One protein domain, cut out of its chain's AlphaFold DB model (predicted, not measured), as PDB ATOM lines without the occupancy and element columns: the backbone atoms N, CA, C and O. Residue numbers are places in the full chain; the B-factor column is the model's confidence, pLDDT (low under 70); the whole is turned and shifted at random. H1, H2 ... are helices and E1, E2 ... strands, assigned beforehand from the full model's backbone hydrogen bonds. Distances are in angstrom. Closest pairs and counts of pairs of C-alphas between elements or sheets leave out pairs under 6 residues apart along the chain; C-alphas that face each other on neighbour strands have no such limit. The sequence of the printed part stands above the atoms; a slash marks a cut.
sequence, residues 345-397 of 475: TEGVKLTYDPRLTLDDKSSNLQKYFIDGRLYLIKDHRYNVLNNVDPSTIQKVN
ATOM      1  N   THR A 345       0.393  19.615 -13.806       79.69
ATOM      2  CA  THR A 345       0.885  19.178 -12.493       79.69
ATOM      3  C   THR A 345       1.750  17.949 -12.705       79.69
ATOM      4  O   THR A 345       1.303  17.008 -13.357       79.69
ATOM      5  N   GLU A 346       2.979  17.958 -12.186       83.50
ATOM      6  CA  GLU A 346       3.927  16.832 -12.308       83.50
ATOM      7  C   GLU A 346       4.223  16.434 -13.774       83.50
ATOM      8  O   GLU A 346       4.481  15.277 -14.088       83.50
ATOM      9  N   GLY A 347       4.155  17.400 -14.700       87.94
ATOM     10  CA  GLY A 347       4.304  17.164 -16.142       87.94
ATOM     11  C   GLY A 347       3.074  16.548 -16.820       87.94
ATOM     12  O   GLY A 347       3.081  16.353 -18.035       87.94
ATOM     13  N   VAL A 348       1.996  16.275 -16.075       87.31
ATOM     14  CA  VAL A 348       0.735  15.777 -16.633       87.31
ATOM     15  C   VAL A 348      -0.226  16.932 -16.891       87.31
ATOM     16  O   VAL A 348      -0.580  17.705 -15.998       87.31
ATOM     17  N   LYS A 349      -0.684  17.021 -18.139       93.62
ATOM     18  CA  LYS A 349      -1.652  18.016 -18.596       93.62
ATOM     19  C   LYS A 349      -3.059  17.666 -18.137       93.62
ATOM     20  O   LYS A 349      -3.638  16.677 -18.586       93.62
ATOM     21  N   LEU A 350      -3.620  18.503 -17.272       95.12
ATOM     22  CA  LEU A 350      -4.957  18.302 -16.737       95.12
ATOM     23  C   LEU A 350      -6.023  18.739 -17.750       95.12
ATOM     24  O   LEU A 350      -5.916  19.783 -18.400       95.12
ATOM     25  N   THR A 351      -7.083  17.943 -17.867       95.31
ATOM     26  CA  THR A 351      -8.243  18.234 -18.724       95.31
ATOM     27  C   THR A 351      -9.319  18.959 -17.924       95.31
ATOM     28  O   THR A 351      -9.683  18.517 -16.839       95.31
ATOM     29  N   TYR A 352      -9.859  20.061 -18.444       96.75
ATOM     30  CA  TYR A 352     -10.937  20.772 -17.757       96.75
ATOM     31  C   TYR A 352     -12.231  19.943 -17.772       96.75
ATOM     32  O   TYR A 352     -12.732  19.613 -18.849       96.75
ATOM     33  N   ASP A 353     -12.780  19.627 -16.597       96.94
ATOM     34  CA  ASP A 353     -14.066  18.938 -16.441       96.94
ATOM     35  C   ASP A 353     -14.994  19.740 -15.509       96.94
ATOM     36  O   ASP A 353     -14.842  19.679 -14.287       96.94
ATOM     37  N   PRO A 354     -15.998  20.462 -16.043       95.69
ATOM     38  CA  PRO A 354     -16.925  21.244 -15.227       95.69
ATOM     39  C   PRO A 354     -17.846  20.380 -14.348       95.69
ATOM     40  O   PRO A 354     -18.568  20.929 -13.516       95.69
ATOM     41  N   ARG A 355     -17.853  19.047 -14.515       96.00
ATOM     42  CA  ARG A 355     -18.634  18.116 -13.683       96.00
ATOM     43  C   ARG A 355     -17.956  17.782 -12.355       96.00
ATOM     44  O   ARG A 355     -18.610  17.196 -11.496       96.00
ATOM     45  N   LEU A 356     -16.681  18.137 -12.169       95.56
ATOM     46  CA  LEU A 356     -16.007  18.005 -10.877       95.56
ATOM     47  C   LEU A 356     -16.606  19.021  -9.892       95.56
ATOM     48  O   LEU A 356     -16.367  20.224 -10.013       95.56
ATOM     49  N   THR A 357     -17.384  18.550  -8.918       95.50
ATOM     50  CA  THR A 357     -17.985  19.390  -7.871       95.50
ATOM     51  C   THR A 357     -17.348  19.133  -6.510       95.50
ATOM     52  O   THR A 357     -16.624  18.161  -6.294       95.50
ATOM     53  N   LEU A 358     -17.607  20.037  -5.564       94.19
ATOM     54  CA  LEU A 358     -17.050  19.981  -4.211       94.19
ATOM     55  C   LEU A 358     -17.570  18.769  -3.407       94.19
ATOM     56  O   LEU A 358     -16.868  18.286  -2.512       94.19
ATOM     57  N   ASP A 359     -18.759  18.287  -3.788       93.44
ATOM     58  CA  ASP A 359     -19.511  17.161  -3.220       93.44
ATOM     59  C   ASP A 359     -19.082  15.781  -3.749       93.44
ATOM     60  O   ASP A 359     -19.614  14.763  -3.300       93.44
ATOM     61  N   ASP A 360     -18.148  15.712  -4.705       91.62
ATOM     62  CA  ASP A 360     -17.634  14.443  -5.225       91.62
ATOM     63  C   ASP A 360     -16.827  13.717  -4.128       91.62
ATOM     64  O   ASP A 360     -15.668  14.025  -3.851       91.62
ATOM     65  N   LYS A 361     -17.480  12.752  -3.464       90.81
ATOM     66  CA  LYS A 361     -16.962  12.007  -2.300       90.81
ATOM     67  C   LYS A 361     -15.839  11.011  -2.624       90.81
ATOM     68  O   LYS A 361     -15.488  10.198  -1.773       90.81
ATOM     69  N   SER A 362     -15.290  11.018  -3.837       89.94
ATOM     70  CA  SER A 362     -14.171  10.139  -4.182       89.94
ATOM     71  C   SER A 362     -12.923  10.432  -3.348       89.94
ATOM     72  O   SER A 362     -12.523  11.588  -3.218       89.94
ATOM     73  N   SER A 363     -12.247   9.373  -2.900       87.31
ATOM     74  CA  SER A 363     -10.980   9.421  -2.153       87.31
ATOM     75  C   SER A 363      -9.861  10.210  -2.839       87.31
ATOM     76  O   SER A 363      -8.968  10.715  -2.167       87.31
ATOM     77  N   ASN A 364      -9.908  10.320  -4.169       92.62
ATOM     78  CA  ASN A 364      -8.829  10.863  -4.997       92.62
ATOM     79  C   ASN A 364      -9.024  12.351  -5.353       92.62
ATOM     80  O   ASN A 364      -8.308  12.872  -6.206       92.62
ATOM     81  N   LEU A 365     -10.006  13.035  -4.751       94.88
ATOM     82  CA  LEU A 365     -10.272  14.451  -5.015       94.88
ATOM     83  C   LEU A 365      -9.304  15.349  -4.228       94.88
ATOM     84  O   LEU A 365      -9.528  15.653  -3.055       94.88
ATOM     85  N   GLN A 366      -8.256  15.822  -4.896       95.44
ATOM     86  CA  GLN A 366      -7.349  16.831  -4.358       95.44
ATOM     87  C   GLN A 366      -7.974  18.230  -4.468       95.44
ATOM     88  O   GLN A 366      -8.671  18.550  -5.436       95.44
ATOM     89  N   LYS A 367      -7.738  19.074  -3.457       95.50
ATOM     90  CA  LYS A 367      -8.332  20.412  -3.329       95.50
ATOM     91  C   LYS A 367      -7.229  21.434  -3.048       95.50
ATOM     92  O   LYS A 367      -6.613  21.386  -1.986       95.50
ATOM     93  N   TYR A 368      -7.005  22.364  -3.974       95.00
ATOM     94  CA  TYR A 368      -5.998  23.424  -3.859       95.00
ATOM     95  C   TYR A 368      -6.674  24.793  -3.884       95.00
ATOM     96  O   TYR A 368      -7.480  25.069  -4.768       95.00
ATOM     97  N   PHE A 369      -6.349  25.668  -2.933       94.44
ATOM     98  CA  PHE A 369      -6.864  27.037  -2.902       94.44
ATOM     99  C   PHE A 369      -5.746  28.012  -3.269       94.44
ATOM    100  O   PHE A 369      -4.746  28.092  -2.559       94.44
ATOM    101  N   ILE A 370      -5.903  28.713  -4.393       93.25
ATOM    102  CA  ILE A 370      -4.893  29.614  -4.966       93.25
ATOM    103  C   ILE A 370      -5.622  30.877  -5.437       93.25
ATOM    104  O   ILE A 370      -6.629  30.778  -6.135       93.25
ATOM    105  N   ASP A 371      -5.151  32.055  -5.023       92.69
ATOM    106  CA  ASP A 371      -5.667  33.375  -5.430       92.69
ATOM    107  C   ASP A 371      -7.201  33.532  -5.348       92.69
ATOM    108  O   ASP A 371      -7.854  34.057  -6.251       92.69
ATOM    109  N   GLY A 372      -7.806  33.039  -4.260       90.88
ATOM    110  CA  GLY A 372      -9.258  33.118  -4.042       90.88
ATOM    111  C   GLY A 372     -10.090  32.113  -4.852       90.88
ATOM    112  O   GLY A 372     -11.320  32.184  -4.843       90.88
ATOM    113  N   ARG A 373      -9.444  31.179  -5.561       95.50
ATOM    114  CA  ARG A 373     -10.086  30.153  -6.392       95.50
ATOM    115  C   ARG A 373      -9.797  28.766  -5.841       95.50
ATOM    116  O   ARG A 373      -8.676  28.468  -5.428       95.50
ATOM    117  N   LEU A 374     -10.809  27.904  -5.867       96.44
ATOM    118  CA  LEU A 374     -10.670  26.510  -5.465       96.44
ATOM    119  C   LEU A 374     -10.514  25.627  -6.706       96.44
ATOM    120  O   LEU A 374     -11.445  25.466  -7.495       96.44
ATOM    121  N   TYR A 375      -9.332  25.044  -6.845       96.62
ATOM    122  CA  TYR A 375      -8.992  24.057  -7.854       96.62
ATOM    123  C   TYR A 375      -9.303  22.671  -7.289       96.62
ATOM    124  O   TYR A 375      -8.765  22.268  -6.256       96.62
ATOM    125  N   LEU A 376     -10.187  21.952  -7.968       97.06
ATOM    126  CA  LEU A 376     -10.510  20.560  -7.684       97.06
ATOM    127  C   LEU A 376      -9.791  19.704  -8.726       97.06
ATOM    128  O   LEU A 376      -9.981  19.955  -9.913       97.06
ATOM    129  N   ILE A 377      -8.973  18.733  -8.312       96.69
ATOM    130  CA  ILE A 377      -8.179  17.876  -9.211       96.69
ATOM    131  C   ILE A 377      -8.464  16.405  -8.893       96.69
ATOM    132  O   ILE A 377      -8.450  16.007  -7.729       96.69
ATOM    133  N   LYS A 378      -8.749  15.600  -9.922       96.44
ATOM    134  CA  LYS A 378      -9.079  14.170  -9.806       96.44
ATOM    135  C   LYS A 378      -8.857  13.462 -11.142       96.44
ATOM    136  O   LYS A 378      -9.386  13.910 -12.154       96.44
ATOM    137  N   ASP A 379      -8.140  12.341 -11.147       94.56
ATOM    138  CA  ASP A 379      -7.945  11.471 -12.325       94.56
ATOM    139  C   ASP A 379      -7.539  12.254 -13.600       94.56
ATOM    140  O   ASP A 379      -8.173  12.144 -14.650       94.56
ATOM    141  N   HIS A 380      -6.530  13.127 -13.483       94.50
ATOM    142  CA  HIS A 380      -6.056  14.051 -14.534       94.50
ATOM    143  C   HIS A 380      -7.096  15.048 -15.079       94.50
ATOM    144  O   HIS A 380      -6.877  15.691 -16.110       94.50
ATOM    145  N   ARG A 381      -8.217  15.229 -14.381       95.75
ATOM    146  CA  ARG A 381      -9.209  16.271 -14.652       95.75
ATOM    147  C   ARG A 381      -9.138  17.358 -13.592       95.75
ATOM    148  O   ARG A 381      -8.794  17.078 -12.444       95.75
ATOM    149  N   TYR A 382      -9.488  18.584 -13.967       97.56
ATOM    150  CA  TYR A 382      -9.585  19.700 -13.032       97.56
ATOM    151  C   TYR A 382     -10.842  20.545 -13.252       97.56
ATOM    152  O   TYR A 382     -11.305  20.706 -14.381       97.56
ATOM    153  N   ASN A 383     -11.354  21.137 -12.176       97.44
ATOM    154  CA  ASN A 383     -12.324  22.228 -12.231       97.44
ATOM    155  C   ASN A 383     -11.836  23.404 -11.381       97.44
ATOM    156  O   ASN A 383     -11.090  23.213 -10.419       97.44
ATOM    157  N   VAL A 384     -12.268  24.616 -11.723       97.00
ATOM    158  CA  VAL A 384     -11.934  25.846 -10.997       97.00
ATOM    159  C   VAL A 384     -13.229  26.500 -10.549       97.00
ATOM    160  O   VAL A 384     -13.986  27.031 -11.362       97.00
ATOM    161  N   LEU A 385     -13.478  26.467  -9.245       95.50
ATOM    162  CA  LEU A 385     -14.596  27.162  -8.630       95.50
ATOM    163  C   LEU A 385     -14.129  28.567  -8.232       95.50
ATOM    164  O   LEU A 385     -13.325  28.747  -7.313       95.50
ATOM    165  N   ASN A 386     -14.624  29.566  -8.960       94.19
ATOM    166  CA  ASN A 386     -14.428  30.975  -8.637       94.19
ATOM    167  C   ASN A 386     -15.384  31.386  -7.509       94.19
ATOM    168  O   ASN A 386     -16.519  30.914  -7.467       94.19
ATOM    169  N   ASN A 387     -14.953  32.308  -6.644       88.00
ATOM    170  CA  ASN A 387     -15.773  32.910  -5.583       88.00
ATOM    171  C   ASN A 387     -16.340  31.899  -4.562       88.00
ATOM    172  O   ASN A 387     -17.443  32.085  -4.051       88.00
ATOM    173  N   VAL A 388     -15.596  30.833  -4.246       87.94
ATOM    174  CA  VAL A 388     -15.955  29.950  -3.126       87.94
ATOM    175  C   VAL A 388     -15.719  30.701  -1.820       87.94
ATOM    176  O   VAL A 388     -14.588  31.086  -1.529       87.94
ATOM    177  N   ASP A 389     -16.773  30.876  -1.022       86.50
ATOM    178  CA  ASP A 389     -16.658  31.453   0.316       86.50
ATOM    179  C   ASP A 389     -15.697  30.593   1.172       86.50
ATOM    180  O   ASP A 389     -15.963  29.395   1.365       86.50
ATOM    181  N   PRO A 390     -14.596  31.161   1.712       77.44
ATOM    182  CA  PRO A 390     -13.647  30.427   2.549       77.44
ATOM    183  C   PRO A 390     -14.292  29.776   3.786       77.44
ATOM    184  O   PRO A 390     -13.760  28.779   4.287       77.44
ATOM    185  N   SER A 391     -15.455  30.257   4.246       80.44
ATOM    186  CA  SER A 391     -16.234  29.612   5.315       80.44
ATOM    187  C   SER A 391     -16.659  28.176   4.951       80.44
ATOM    188  O   SER A 391     -16.649  27.277   5.799       80.44
ATOM    189  N   THR A 392     -16.953  27.932   3.669       73.62
ATOM    190  CA  THR A 392     -17.377  26.628   3.140       73.62
ATOM    191  C   THR A 392     -16.202  25.649   3.096       73.62
ATOM    192  O   THR A 392     -16.346  24.479   3.453       73.62
ATOM    193  N   ILE A 393     -15.007  26.141   2.753       69.12
ATOM    194  CA  ILE A 393     -13.769  25.347   2.696       69.12
ATOM    195  C   ILE A 393     -13.363  24.876   4.102       69.12
ATOM    196  O   ILE A 393     -13.015  23.708   4.286       69.12
ATOM    197  N   GLN A 394     -13.478  25.743   5.118       63.91
ATOM    198  CA  GLN A 394     -13.171  25.355   6.500       63.91
ATOM    199  C   GLN A 394     -14.089  24.249   7.035       63.91
ATOM    200  O   GLN A 394     -13.611  23.385   7.766       63.91
ATOM    201  N   LYS A 395     -15.382  24.239   6.684       64.00
ATOM    202  CA  LYS A 395     -16.308  23.178   7.127       64.00
ATOM    203  C   LYS A 395     -15.930  21.809   6.557       64.00
ATOM    204  O   LYS A 395     -15.984  20.818   7.277       64.00
ATOM    205  N   VAL A 396     -15.493  21.765   5.298       60.47
ATOM    206  CA  VAL A 396     -15.105  20.520   4.615       60.47
ATOM    207  C   VAL A 396     -13.782  19.967   5.150       60.47
ATOM    208  O   VAL A 396     -13.693  18.771   5.406       60.47
ATOM    209  N   ASN A 397     -12.796  20.825   5.433       56.00
ATOM    210  CA  ASN A 397     -11.531  20.398   6.049       56.00
ATOM    211  C   ASN A 397     -11.648  20.054   7.550       56.00
ATOM    212  O   ASN A 397     -10.693  19.543   8.130       56.00
TER     213      ASN A 397
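Overview. This is residues 345 to 397 of the 475 residues of the protein "Hypothetical protein" of Adineta ricciae (UniProt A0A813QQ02). A small sheet of three antiparallel strands makes the body of this domain; a long lead with no named element, residues 345 to 365, runs beside E3 and then crosses over one face of the sheet to reach E1, and a short helix at the far end of the printed part only grazes the sheet. The printed part has 53 residues, with three named strands and one named helix in the order E1, E2, E3, H1; the class is mixed, helices and strands, with under half of the residues in named elements. The strands form a meander, each the antiparallel neighbour of the one before, in the sheet order E1, E2, E3. The whole is compact, with a radius of gyration of the C-alphas of 10.9 A, and rounded, spanning 31 by 24 by 19 A.

Arrangement. Start at residues 345 to 365, whose C-alphas lie 7 to 18 A from the mean of all C-alphas. Next look at E1, residues 366 to 370, and E2, residues 373 to 378: they are a hairpin, antiparallel at 157 degrees between their directions. Check N 368 and O 375, 2.9 A apart, and N 375 and O 368, 2.8 A apart, both within hydrogen-bond range. E2 forms a second hairpin with E3, residues 381 to 386, antiparallel at 162 degrees. Here N 376 and O 383 are within hydrogen-bond range at 2.9 A, and the C-alphas of Ile 377 and Tyr 382 face each other at 4.5 A. E1 and E3 are edge strands, and E2 is the inner strand. Turn back to residues 351 to 352 of the lead: they pair, parallel, with residues 381 to 382 of E3. Last comes H1, residues 390 to 397, which is on the sheet but only grazes it, with 7 pairs of C-alphas within 10 A. In H1 every O i to N i+4 pair is within hydrogen-bond range.

Along the chain. Find C-alpha 366 at (-7.349, 16.831, -4.358); from there E1 runs 13.0 A to C-alpha 370. E2, from Arg 373 to Lys 378, is 16.4 A long. Find C-alpha 381 at (-9.209, 16.271, -14.652), where E3 begins its 16.7 A to Asn 386. H1 runs 10.8 A from Pro 390 to C-alpha 397 at (-11.531, 20.398, 6.049).

Size, cuts and confidence. The two C-alphas farthest apart are those of Gly 347 and Ser 391, at 32.2 A. The printed part has no cut, and the links E1 to E2, E2 to E3 and E3 to H1 are tight. In the B-factor column of this model the mean pLDDT of the printed part is 89.5; residues 393 to 397 are under 70, and H1 has a mean of 68.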